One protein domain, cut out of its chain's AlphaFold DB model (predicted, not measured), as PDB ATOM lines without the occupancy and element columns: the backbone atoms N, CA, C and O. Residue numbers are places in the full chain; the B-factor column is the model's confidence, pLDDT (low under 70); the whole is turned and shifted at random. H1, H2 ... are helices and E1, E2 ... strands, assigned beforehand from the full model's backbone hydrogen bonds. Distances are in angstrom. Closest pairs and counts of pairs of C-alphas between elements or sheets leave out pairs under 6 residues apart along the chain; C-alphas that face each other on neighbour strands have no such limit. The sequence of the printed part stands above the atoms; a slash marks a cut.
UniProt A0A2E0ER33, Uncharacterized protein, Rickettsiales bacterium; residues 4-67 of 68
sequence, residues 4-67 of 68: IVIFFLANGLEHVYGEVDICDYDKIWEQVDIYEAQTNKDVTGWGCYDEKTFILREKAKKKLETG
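Overview. This is residues 4 to 67 of the 68 residues of an uncharacterized protein of Rickettsiales bacterium (UniProt A0A2E0ER33). A small, strongly twisted sheet of three strands has H1 packed slantwise on one face, while H2 meets the other face near its first residues and slants away, making a V with the sheet. Residues 58 to 67, of which 58 to 66 belong to H2, stick out free. The printed part has 64 residues, with named elements in the order E1, E2, H1, E3, H2; the sheet runs E2, E1, E3, all antiparallel, and the class is mixed, helices and strands. It is flat, spanning 36 by 27 by 14 A, and only just compact, close to loose, with a radius of gyration of the C-alphas of 12.5 A.

Along the chain. Inner strand E1, residues 4 to 9, measures 16.2 A and begins at C-alpha 4 (309.077, 188.773, 188.072). Edge strands E2, residues 14 to 20, and E3, residues 43 to 49, measure 17.1 A each. H1, residues 25 to 39, measures 20.8 A. H2, residues 51 to 66, measures 22.6 A and ends at C-alpha 66 (306.514, 174.984, 168.747).

Arrangement. E1 and E2 form a hairpin at 152 degrees, with N 7 and O 15 within hydrogen-bond range at 2.8 A. E1 and E3 are antiparallel at 159 degrees, with N 6 and O 47 at 2.9 A. E2, H1 and E3 form a split strand-helix-strand unit, E1 between its two strands, with a right-handed crossover. Helices on both faces give three layers. H1 is on the sheet at a height of 7.8 A; its closest C-alphas to E3 are Val 32 and Val 43, 6.8 A. H2 is on the opposite face, over E3; its line rises 39 degrees, only just short of standing up from the sheet. Its closest C-alphas to E1 are Glu 51 and Ile 4, 6.8 A. H1 and H2 are apart. In both helices every O i to N i+4 pair is within hydrogen-bond range.

Size, cuts and confidence. The C-alphas of Asp 26 and Gly 67 are farthest apart, 37.6 A. The printed part has no cut, and its four links are tight. Mean pLDDT of the printed part is 93.5; residue 67 is under 70.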
ATOM      1  N   ILE A   4     309.765 190.059 188.124       96.56
ATOM      2  CA  ILE A   4     309.077 188.773 188.072       96.56
ATOM      3  C   ILE A   4     310.085 187.690 188.438       96.56
ATOM      4  O   ILE A   4     311.140 187.586 187.808       96.56
ATOM      5  N   VAL A   5     309.758 186.889 189.447       96.88
ATOM      6  CA  VAL A   5     310.615 185.818 189.955       96.88
ATOM      7  C   VAL A   5     310.149 184.479 189.403       96.88
ATOM      8  O   VAL A   5     308.967 184.133 189.476       96.88
ATOM      9  N   ILE A   6     311.094 183.718 188.862       97.25
ATOM     10  CA  ILE A   6     310.896 182.340 188.418       97.25
ATOM     11  C   ILE A   6     311.772 181.430 189.272       97.25
ATOM     12  O   ILE A   6     312.966 181.688 189.414       97.25
ATOM     13  N   PHE A   7     311.191 180.357 189.799       97.31
ATOM     14  CA  PHE A   7     311.902 179.247 190.424       97.31
ATOM     15  C   PHE A   7     312.128 178.128 189.406       97.31
ATOM     16  O   PHE A   7     311.203 177.720 188.698       97.31
ATOM     17  N   PHE A   8     313.357 177.627 189.344       96.56
ATOM     18  CA  PHE A   8     313.775 176.489 188.532       96.56
ATOM     19  C   PHE A   8     313.797 175.244 189.410       96.56
ATOM     20  O   PHE A   8     314.593 175.142 190.343       96.56
ATOM     21  N   LEU A   9     312.905 174.302 189.133       96.75
ATOM     22  CA  LEU A   9     312.679 173.135 189.977       96.75
ATOM     23  C   LEU A   9     313.601 171.975 189.586       96.75
ATOM     24  O   LEU A   9     313.961 171.821 188.419       96.75
ATOM     25  N   ALA A  10     313.910 171.101 190.545       94.56
ATOM     26  CA  ALA A  10     314.791 169.945 190.337       94.56
ATOM     27  C   ALA A  10     314.313 168.969 189.246       94.56
ATOM     28  O   ALA A  10     315.113 168.254 188.647       94.56
ATOM     29  N   ASN A  11     313.013 168.951 188.951       93.88
ATOM     30  CA  ASN A  11     312.430 168.140 187.880       93.88
ATOM     31  C   ASN A  11     312.518 168.793 186.485       93.88
ATOM     32  O   ASN A  11     311.918 168.287 185.538       93.88
ATOM     33  N   GLY A  12     313.224 169.920 186.356       91.94
ATOM     34  CA  GLY A  12     313.370 170.673 185.111       91.94
ATOM     35  C   GLY A  12     312.167 171.552 184.759       91.94
ATOM     36  O   GLY A  12     312.175 172.192 183.709       91.94
ATOM     37  N   LEU A  13     311.135 171.599 185.610       93.75
ATOM     38  CA  LEU A  13     310.017 172.523 185.446       93.75
ATOM     39  C   LEU A  13     310.340 173.895 186.033       93.75
ATOM     40  O   LEU A  13     311.254 174.079 186.833       93.75
ATOM     41  N   GLU A  14     309.526 174.865 185.650       94.69
ATOM     42  CA  GLU A  14     309.630 176.243 186.106       94.69
ATOM     43  C   GLU A  14     308.341 176.636 186.815       94.69
ATOM     44  O   GLU A  14     307.247 176.245 186.399       94.69
ATOM     45  N   HIS A  15     308.467 177.437 187.866       95.12
ATOM     46  CA  HIS A  15     307.343 178.031 188.566       95.12
ATOM     47  C   HIS A  15     307.505 179.548 188.614       95.12
ATOM     48  O   HIS A  15     308.482 180.055 189.155       95.12
ATOM     49  N   VAL A  16     306.540 180.281 188.058       95.62
ATOM     50  CA  VAL A  16     306.470 181.734 188.240       95.62
ATOM     51  C   VAL A  16     305.959 181.992 189.652       95.62
ATOM     52  O   VAL A  16     304.787 181.741 189.927       95.62
ATOM     53  N   TYR A  17     306.842 182.471 190.526       92.88
ATOM     54  CA  TYR A  17     306.510 182.772 191.915       92.88
ATOM     55  C   TYR A  17     305.592 183.996 192.009       92.88
ATOM     56  O   TYR A  17     304.556 183.962 192.669       92.88
ATOM     57  N   GLY A  18     305.953 185.073 191.306       92.81
ATOM     58  CA  GLY A  18     305.202 186.327 191.314       92.81
ATOM     59  C   GLY A  18     306.087 187.555 191.134       92.81
ATOM     60  O   GLY A  18     307.225 187.459 190.675       92.81
ATOM     61  N   GLU A  19     305.538 188.718 191.487       93.88
ATOM     62  CA  GLU A  19     306.238 190.002 191.440       93.88
ATOM     63  C   GLU A  19     306.868 190.348 192.796       93.88
ATOM     64  O   GLU A  19     306.227 190.213 193.837       93.88
ATOM     65  N   VAL A  20     308.091 190.875 192.776       92.19
ATOM     66  CA  VAL A  20     308.781 191.442 193.942       92.19
ATOM     67  C   VAL A  20     309.285 192.846 193.630       92.19
ATOM     68  O   VAL A  20     309.656 193.157 192.498       92.19
ATOM     69  N   ASP A  21     309.350 193.714 194.636       91.62
ATOM     70  CA  ASP A  21     309.862 195.078 194.448       91.62
ATOM     71  C   ASP A  21     311.393 195.139 194.342       91.62
ATOM     72  O   ASP A  21     311.950 196.095 193.798       91.62
ATOM     73  N   ILE A  22     312.087 194.131 194.875       90.38
ATOM     74  CA  ILE A  22     313.548 194.072 194.939       90.38
ATOM     75  C   ILE A  22     313.992 192.660 194.561       90.38
ATOM     76  O   ILE A  22     313.575 191.695 195.196       90.38
ATOM     77  N   CYS A  23     314.859 192.558 193.551       91.94
ATOM     78  CA  CYS A  23     315.588 191.331 193.254       91.94
ATOM     79  C   CYS A  23     316.881 191.294 194.077       91.94
ATOM     80  O   CYS A  23     317.902 191.842 193.664       91.94
ATOM     81  N   ASP A  24     316.804 190.703 195.263       94.31
ATOM     82  CA  ASP A  24     317.906 190.597 196.218       94.31
ATOM     83  C   ASP A  24     318.053 189.147 196.678       94.31
ATOM     84  O   ASP A  24     317.049 188.462 196.866       94.31
ATOM     85  N   TYR A  25     319.291 188.680 196.837       93.31
ATOM     86  CA  TYR A  25     319.562 187.269 197.099       93.31
ATOM     87  C   TYR A  25     318.863 186.770 198.367       93.31
ATOM     88  O   TYR A  25     318.130 185.786 198.293       93.31
ATOM     89  N   ASP A  26     319.028 187.475 199.488       93.06
ATOM     90  CA  ASP A  26     318.502 187.043 200.786       93.06
ATOM     91  C   ASP A  26     316.972 187.028 200.772       93.06
ATOM     92  O   ASP A  26     316.338 186.074 201.224       93.06
ATOM     93  N   LYS A  27     316.363 188.059 200.171       90.25
ATOM     94  CA  LYS A  27     314.904 188.140 200.049       90.25
ATOM     95  C   LYS A  27     314.324 187.039 199.180       90.25
ATOM     96  O   LYS A  27     313.284 186.490 199.531       90.25
ATOM     97  N   ILE A  28     314.945 186.740 198.038       94.62
ATOM     98  CA  ILE A  28     314.448 185.676 197.161       94.62
ATOM     99  C   ILE A  28     314.659 184.311 197.808       94.62
ATOM    100  O   ILE A  28     313.763 183.474 197.724       94.62
ATOM    101  N   TRP A  29     315.790 184.100 198.483       93.50
ATOM    102  CA  TRP A  29     316.067 182.840 199.163       93.50
ATOM    103  C   TRP A  29     315.030 182.526 200.247       93.50
ATOM    104  O   TRP A  29     314.526 181.410 200.300       93.50
ATOM    105  N   GLU A  30     314.594 183.522 201.023       93.12
ATOM    106  CA  GLU A  30     313.494 183.346 201.982       93.12
ATOM    107  C   GLU A  30     312.197 182.873 201.297       93.12
ATOM    108  O   GLU A  30     311.491 182.004 201.809       93.12
ATOM    109  N   GLN A  31     311.877 183.405 200.110       93.75
ATOM    110  CA  GLN A  31     310.692 182.966 199.358       93.75
ATOM    111  C   GLN A  31     310.849 181.549 198.797       93.75
ATOM    112  O   GLN A  31     309.856 180.829 198.679       93.75
ATOM    113  N   VAL A  32     312.079 181.146 198.460       95.31
ATOM    114  CA  VAL A  32     312.394 179.768 198.073       95.31
ATOM    115  C   VAL A  32     312.130 178.829 199.246       95.31
ATOM    116  O   VAL A  32     311.315 177.925 199.089       95.31
ATOM    117  N   ASP A  33     312.697 179.095 200.426       95.06
ATOM    118  CA  ASP A  33     312.503 178.258 201.620       95.06
ATOM    119  C   ASP A  33     311.006 178.089 201.957       95.06
ATOM    120  O   ASP A  33     310.529 176.986 202.239       95.06
ATOM    121  N   ILE A  34     310.228 179.177 201.867       94.25
ATOM    122  CA  ILE A  34     308.769 179.148 202.065       94.25
ATOM    123  C   ILE A  34     308.084 178.261 201.017       94.25
ATOM    124  O   ILE A  34     307.210 177.459 201.357       94.25
ATOM    125  N   TYR A  35     308.453 178.400 199.743       94.94
ATOM    126  CA  TYR A  35     307.871 177.618 198.656       94.94
ATOM    127  C   TYR A  35     308.176 176.123 198.785       94.94
ATOM    128  O   TYR A  35     307.268 175.298 198.625       94.94
ATOM    129  N   GLU A  36     309.422 175.760 199.093       95.50
ATOM    130  CA  GLU A  36     309.829 174.368 199.294       95.50
ATOM    131  C   GLU A  36     309.068 173.751 200.475       95.50
ATOM    132  O   GLU A  36     308.487 172.671 200.339       95.50
ATOM    133  N   ALA A  37     308.953 174.480 201.593       95.44
ATOM    134  CA  ALA A  37     308.207 174.036 202.769       95.44
ATOM    135  C   ALA A  37     306.702 173.839 202.497       95.44
ATOM    136  O   ALA A  37     306.086 172.929 203.053       95.44
ATOM    137  N   GLN A  38     306.092 174.673 201.647       95.94
ATOM    138  CA  GLN A  38     304.660 174.590 201.322       95.94
ATOM    139  C   GLN A  38     304.330 173.540 200.259       95.94
ATOM    140  O   GLN A  38     303.229 172.987 200.261       95.94
ATOM    141  N   THR A  39     305.243 173.299 199.318       92.00
ATOM    142  CA  THR A  39     304.957 172.493 198.122       92.00
ATOM    143  C   THR A  39     305.705 171.166 198.072       92.00
ATOM    144  O   THR A  39     305.373 170.336 197.223       92.00
ATOM    145  N   ASN A  40     306.676 170.947 198.968       91.12
ATOM    146  CA  ASN A  40     307.581 169.794 198.967       91.12
ATOM    147  C   ASN A  40     308.243 169.580 197.589       91.12
ATOM    148  O   ASN A  40     308.377 168.453 197.105       91.12
ATOM    149  N   LYS A  41     308.571 170.684 196.913       91.62
ATOM    150  CA  LYS A  41     309.295 170.713 195.641       91.62
ATOM    151  C   LYS A  41     310.619 171.410 195.864       91.62
ATOM    152  O   LYS A  41     310.614 172.494 196.428       91.62
ATOM    153  N   ASP A  42     311.681 170.843 195.313       95.00
ATOM    154  CA  ASP A  42     313.020 171.412 195.428       95.00
ATOM    155  C   ASP A  42     313.272 172.440 194.317       95.00
ATOM    156  O   ASP A  42     313.067 172.170 193.122       95.00
ATOM    157  N   VAL A  43     313.747 173.615 194.709       96.38
ATOM    158  CA  VAL A  43     314.173 174.718 193.856       96.38
ATOM    159  C   VAL A  43     315.691 174.648 193.699       96.38
ATOM    160  O   VAL A  43     316.470 174.896 194.609       96.38
ATOM    161  N   THR A  44     316.136 174.350 192.485       95.81
ATOM    162  CA  THR A  44     317.565 174.294 192.125       95.81
ATOM    163  C   THR A  44     318.169 175.646 191.759       95.81
ATOM    164  O   THR A  44     319.385 175.777 191.642       95.81
ATOM    165  N   GLY A  45     317.331 176.659 191.556       94.44
ATOM    166  CA  GLY A  45     317.767 178.016 191.269       94.44
ATOM    167  C   GLY A  45     316.590 178.952 191.056       94.44
ATOM    168  O   GLY A  45     315.439 178.526 190.975       94.44
ATOM    169  N   TRP A  46     316.876 180.239 190.915       95.50
ATOM    170  CA  TRP A  46     315.864 181.255 190.656       95.50
ATOM    171  C   TRP A  46     316.399 182.347 189.733       95.50
ATOM    172  O   TRP A  46     317.607 182.500 189.553       95.50
ATOM    173  N   GLY A  47     315.488 183.101 189.120       94.88
ATOM    174  CA  GLY A  47     315.823 184.234 188.269       94.88
ATOM    175  C   GLY A  47     314.812 185.362 188.408       94.88
ATOM    176  O   GLY A  47     313.611 185.113 188.496       94.88
ATOM    177  N   CYS A  48     315.307 186.598 188.399       95.56
ATOM    178  CA  CYS A  48     314.481 187.797 188.327       95.56
ATOM    179  C   CYS A  48     314.508 188.377 186.922       95.56
ATOM    180  O   CYS A  48     315.568 188.513 186.310       95.56
ATOM    181  N   TYR A  49     313.349 188.813 186.455       95.69
ATOM    182  CA  TYR A  49     313.193 189.418 185.146       95.69
ATOM    183  C   TYR A  49     312.377 190.694 185.279       95.69
ATOM    184  O   TYR A  49     311.339 190.701 185.935       95.69
ATOM    185  N   ASP A  50     312.817 191.781 184.649       95.25
ATOM    186  CA  ASP A  50     311.883 192.873 184.394       95.25
ATOM    187  C   ASP A  50     310.786 192.399 183.422       95.25
ATOM    188  O   ASP A  50     310.931 191.390 182.724       95.25
ATOM    189  N   GLU A  51     309.674 193.130 183.371       93.94
ATOM    190  CA  GLU A  51     308.514 192.763 182.554       93.94
ATOM    191  C   GLU A  51     308.879 192.547 181.073       93.94
ATOM    192  O   GLU A  51     308.434 191.586 180.442       93.94
ATOM    193  N   LYS A  52     309.740 193.406 180.511       95.50
ATOM    194  CA  LYS A  52     310.132 193.325 179.097       95.50
ATOM    195  C   LYS A  52     310.928 192.053 178.821       95.50
ATOM    196  O   LYS A  52     310.664 191.363 177.834       95.50
ATOM    197  N   THR A  53     311.878 191.736 179.689       95.94
ATOM    198  CA  THR A  53     312.753 190.568 179.580       95.94
ATOM    199  C   THR A  53     311.971 189.284 179.827       95.94
ATOM    200  O   THR A  53     312.143 188.319 179.082       95.94
ATOM    201  N   PHE A  54     311.042 189.285 180.787       96.00
ATOM    202  CA  PHE A  54     310.128 188.168 181.025       96.00
ATOM    203  C   PHE A  54     309.290 187.857 179.776       96.00
ATOM    204  O   PHE A  54     309.276 186.725 179.301       96.00
ATOM    205  N   ILE A  55     308.669 188.869 179.162       95.56
ATOM    206  CA  ILE A  55     307.875 188.682 177.936       95.56
ATOM    207  C   ILE A  55     308.734 188.145 176.781       95.56
ATOM    208  O   ILE A  55     308.276 187.297 176.009       95.56
ATOM    209  N   LEU A  56     309.968 188.637 176.619       96.25
ATOM    210  CA  LEU A  56     310.888 188.134 175.592       96.25
ATOM    211  C   LEU A  56     311.242 186.660 175.819       96.25
ATOM    212  O   LEU A  56     311.231 185.879 174.867       96.25
ATOM    213  N   ARG A  57     311.498 186.279 177.072       94.56
ATOM    214  CA  ARG A  57     311.779 184.902 177.482       94.56
ATOM    215  C   ARG A  57     310.608 183.969 177.189       94.56
ATOM    216  O   ARG A  57     310.810 182.951 176.534       94.56
ATOM    217  N   GLU A  58     309.392 184.330 177.591       94.19
ATOM    218  CA  GLU A  58     308.203 183.499 177.352       94.19
ATOM    219  C   GLU A  58     307.945 183.305 175.852       94.19
ATOM    220  O   GLU A  58     307.615 182.209 175.396       94.19
ATOM    221  N   LYS A  59     308.185 184.346 175.043       94.88
ATOM    222  CA  LYS A  59     308.128 184.233 173.578       94.88
ATOM    223  C   LYS A  59     309.194 183.286 173.031       94.88
ATOM    224  O   LYS A  59     308.887 182.503 172.135       94.88
ATOM    225  N   ALA A  60     310.429 183.362 173.529       93.31
ATOM    226  CA  ALA A  60     311.512 182.480 173.102       93.31
ATOM    227  C   ALA A  60     311.219 181.017 173.468       93.31
ATOM    228  O   ALA A  60     311.324 180.146 172.608       93.31
ATOM    229  N   LYS A  61     310.764 180.761 174.700       91.31
ATOM    230  CA  LYS A  61     310.363 179.430 175.171       91.31
ATOM    231  C   LYS A  61     309.256 178.841 174.298       91.31
ATOM    232  O   LYS A  61     309.421 177.750 173.764       91.31
ATOM    233  N   LYS A  62     308.196 179.615 174.044       92.62
ATOM    234  CA  LYS A  62     307.100 179.191 173.166       92.62
ATOM    235  C   LYS A  62     307.584 178.833 171.760       92.62
ATOM    236  O   LYS A  62     307.160 177.821 171.222       92.62
ATOM    237  N   LYS A  63     308.481 179.632 171.168       93.19
ATOM    238  CA  LYS A  63     309.057 179.327 169.846       93.19
ATOM    239  C   LYS A  63     309.828 178.009 169.838       93.19
ATOM    240  O   LYS A  63     309.663 177.224 168.910       93.19
ATOM    241  N   LEU A  64     310.634 177.760 170.871       90.12
ATOM    242  CA  LEU A  64     311.391 176.514 171.014       90.12
ATOM    243  C   LEU A  64     310.473 175.297 171.185       90.12
ATOM    244  O   LEU A  64     310.750 174.252 170.608       90.12
ATOM    245  N   GLU A  65     309.367 175.441 171.918       89.00
ATOM    246  CA  GLU A  65     308.359 174.384 172.083       89.00
ATOM    247  C   GLU A  65     307.582 174.102 170.789       89.00
ATOM    248  O   GLU A  65     307.251 172.953 170.506       89.00
ATOM    249  N   THR A  66     307.288 175.136 169.991       84.25
ATOM    250  CA  THR A  66     306.514 174.984 168.747       84.25
ATOM    251  C   THR A  66     307.363 174.675 167.515       84.25
ATOM    252  O   THR A  66     306.805 174.262 166.503       84.25
ATOM    253  N   GLY A  67     308.684 174.885 167.564       63.59
ATOM    254  CA  GLY A  67     309.589 174.660 166.431       63.59
ATOM    255  C   GLY A  67     309.378 175.603 165.235       63.59
ATOM    256  O   GLY A  67     309.721 175.226 164.115       63.59
TER     257      GLY A  67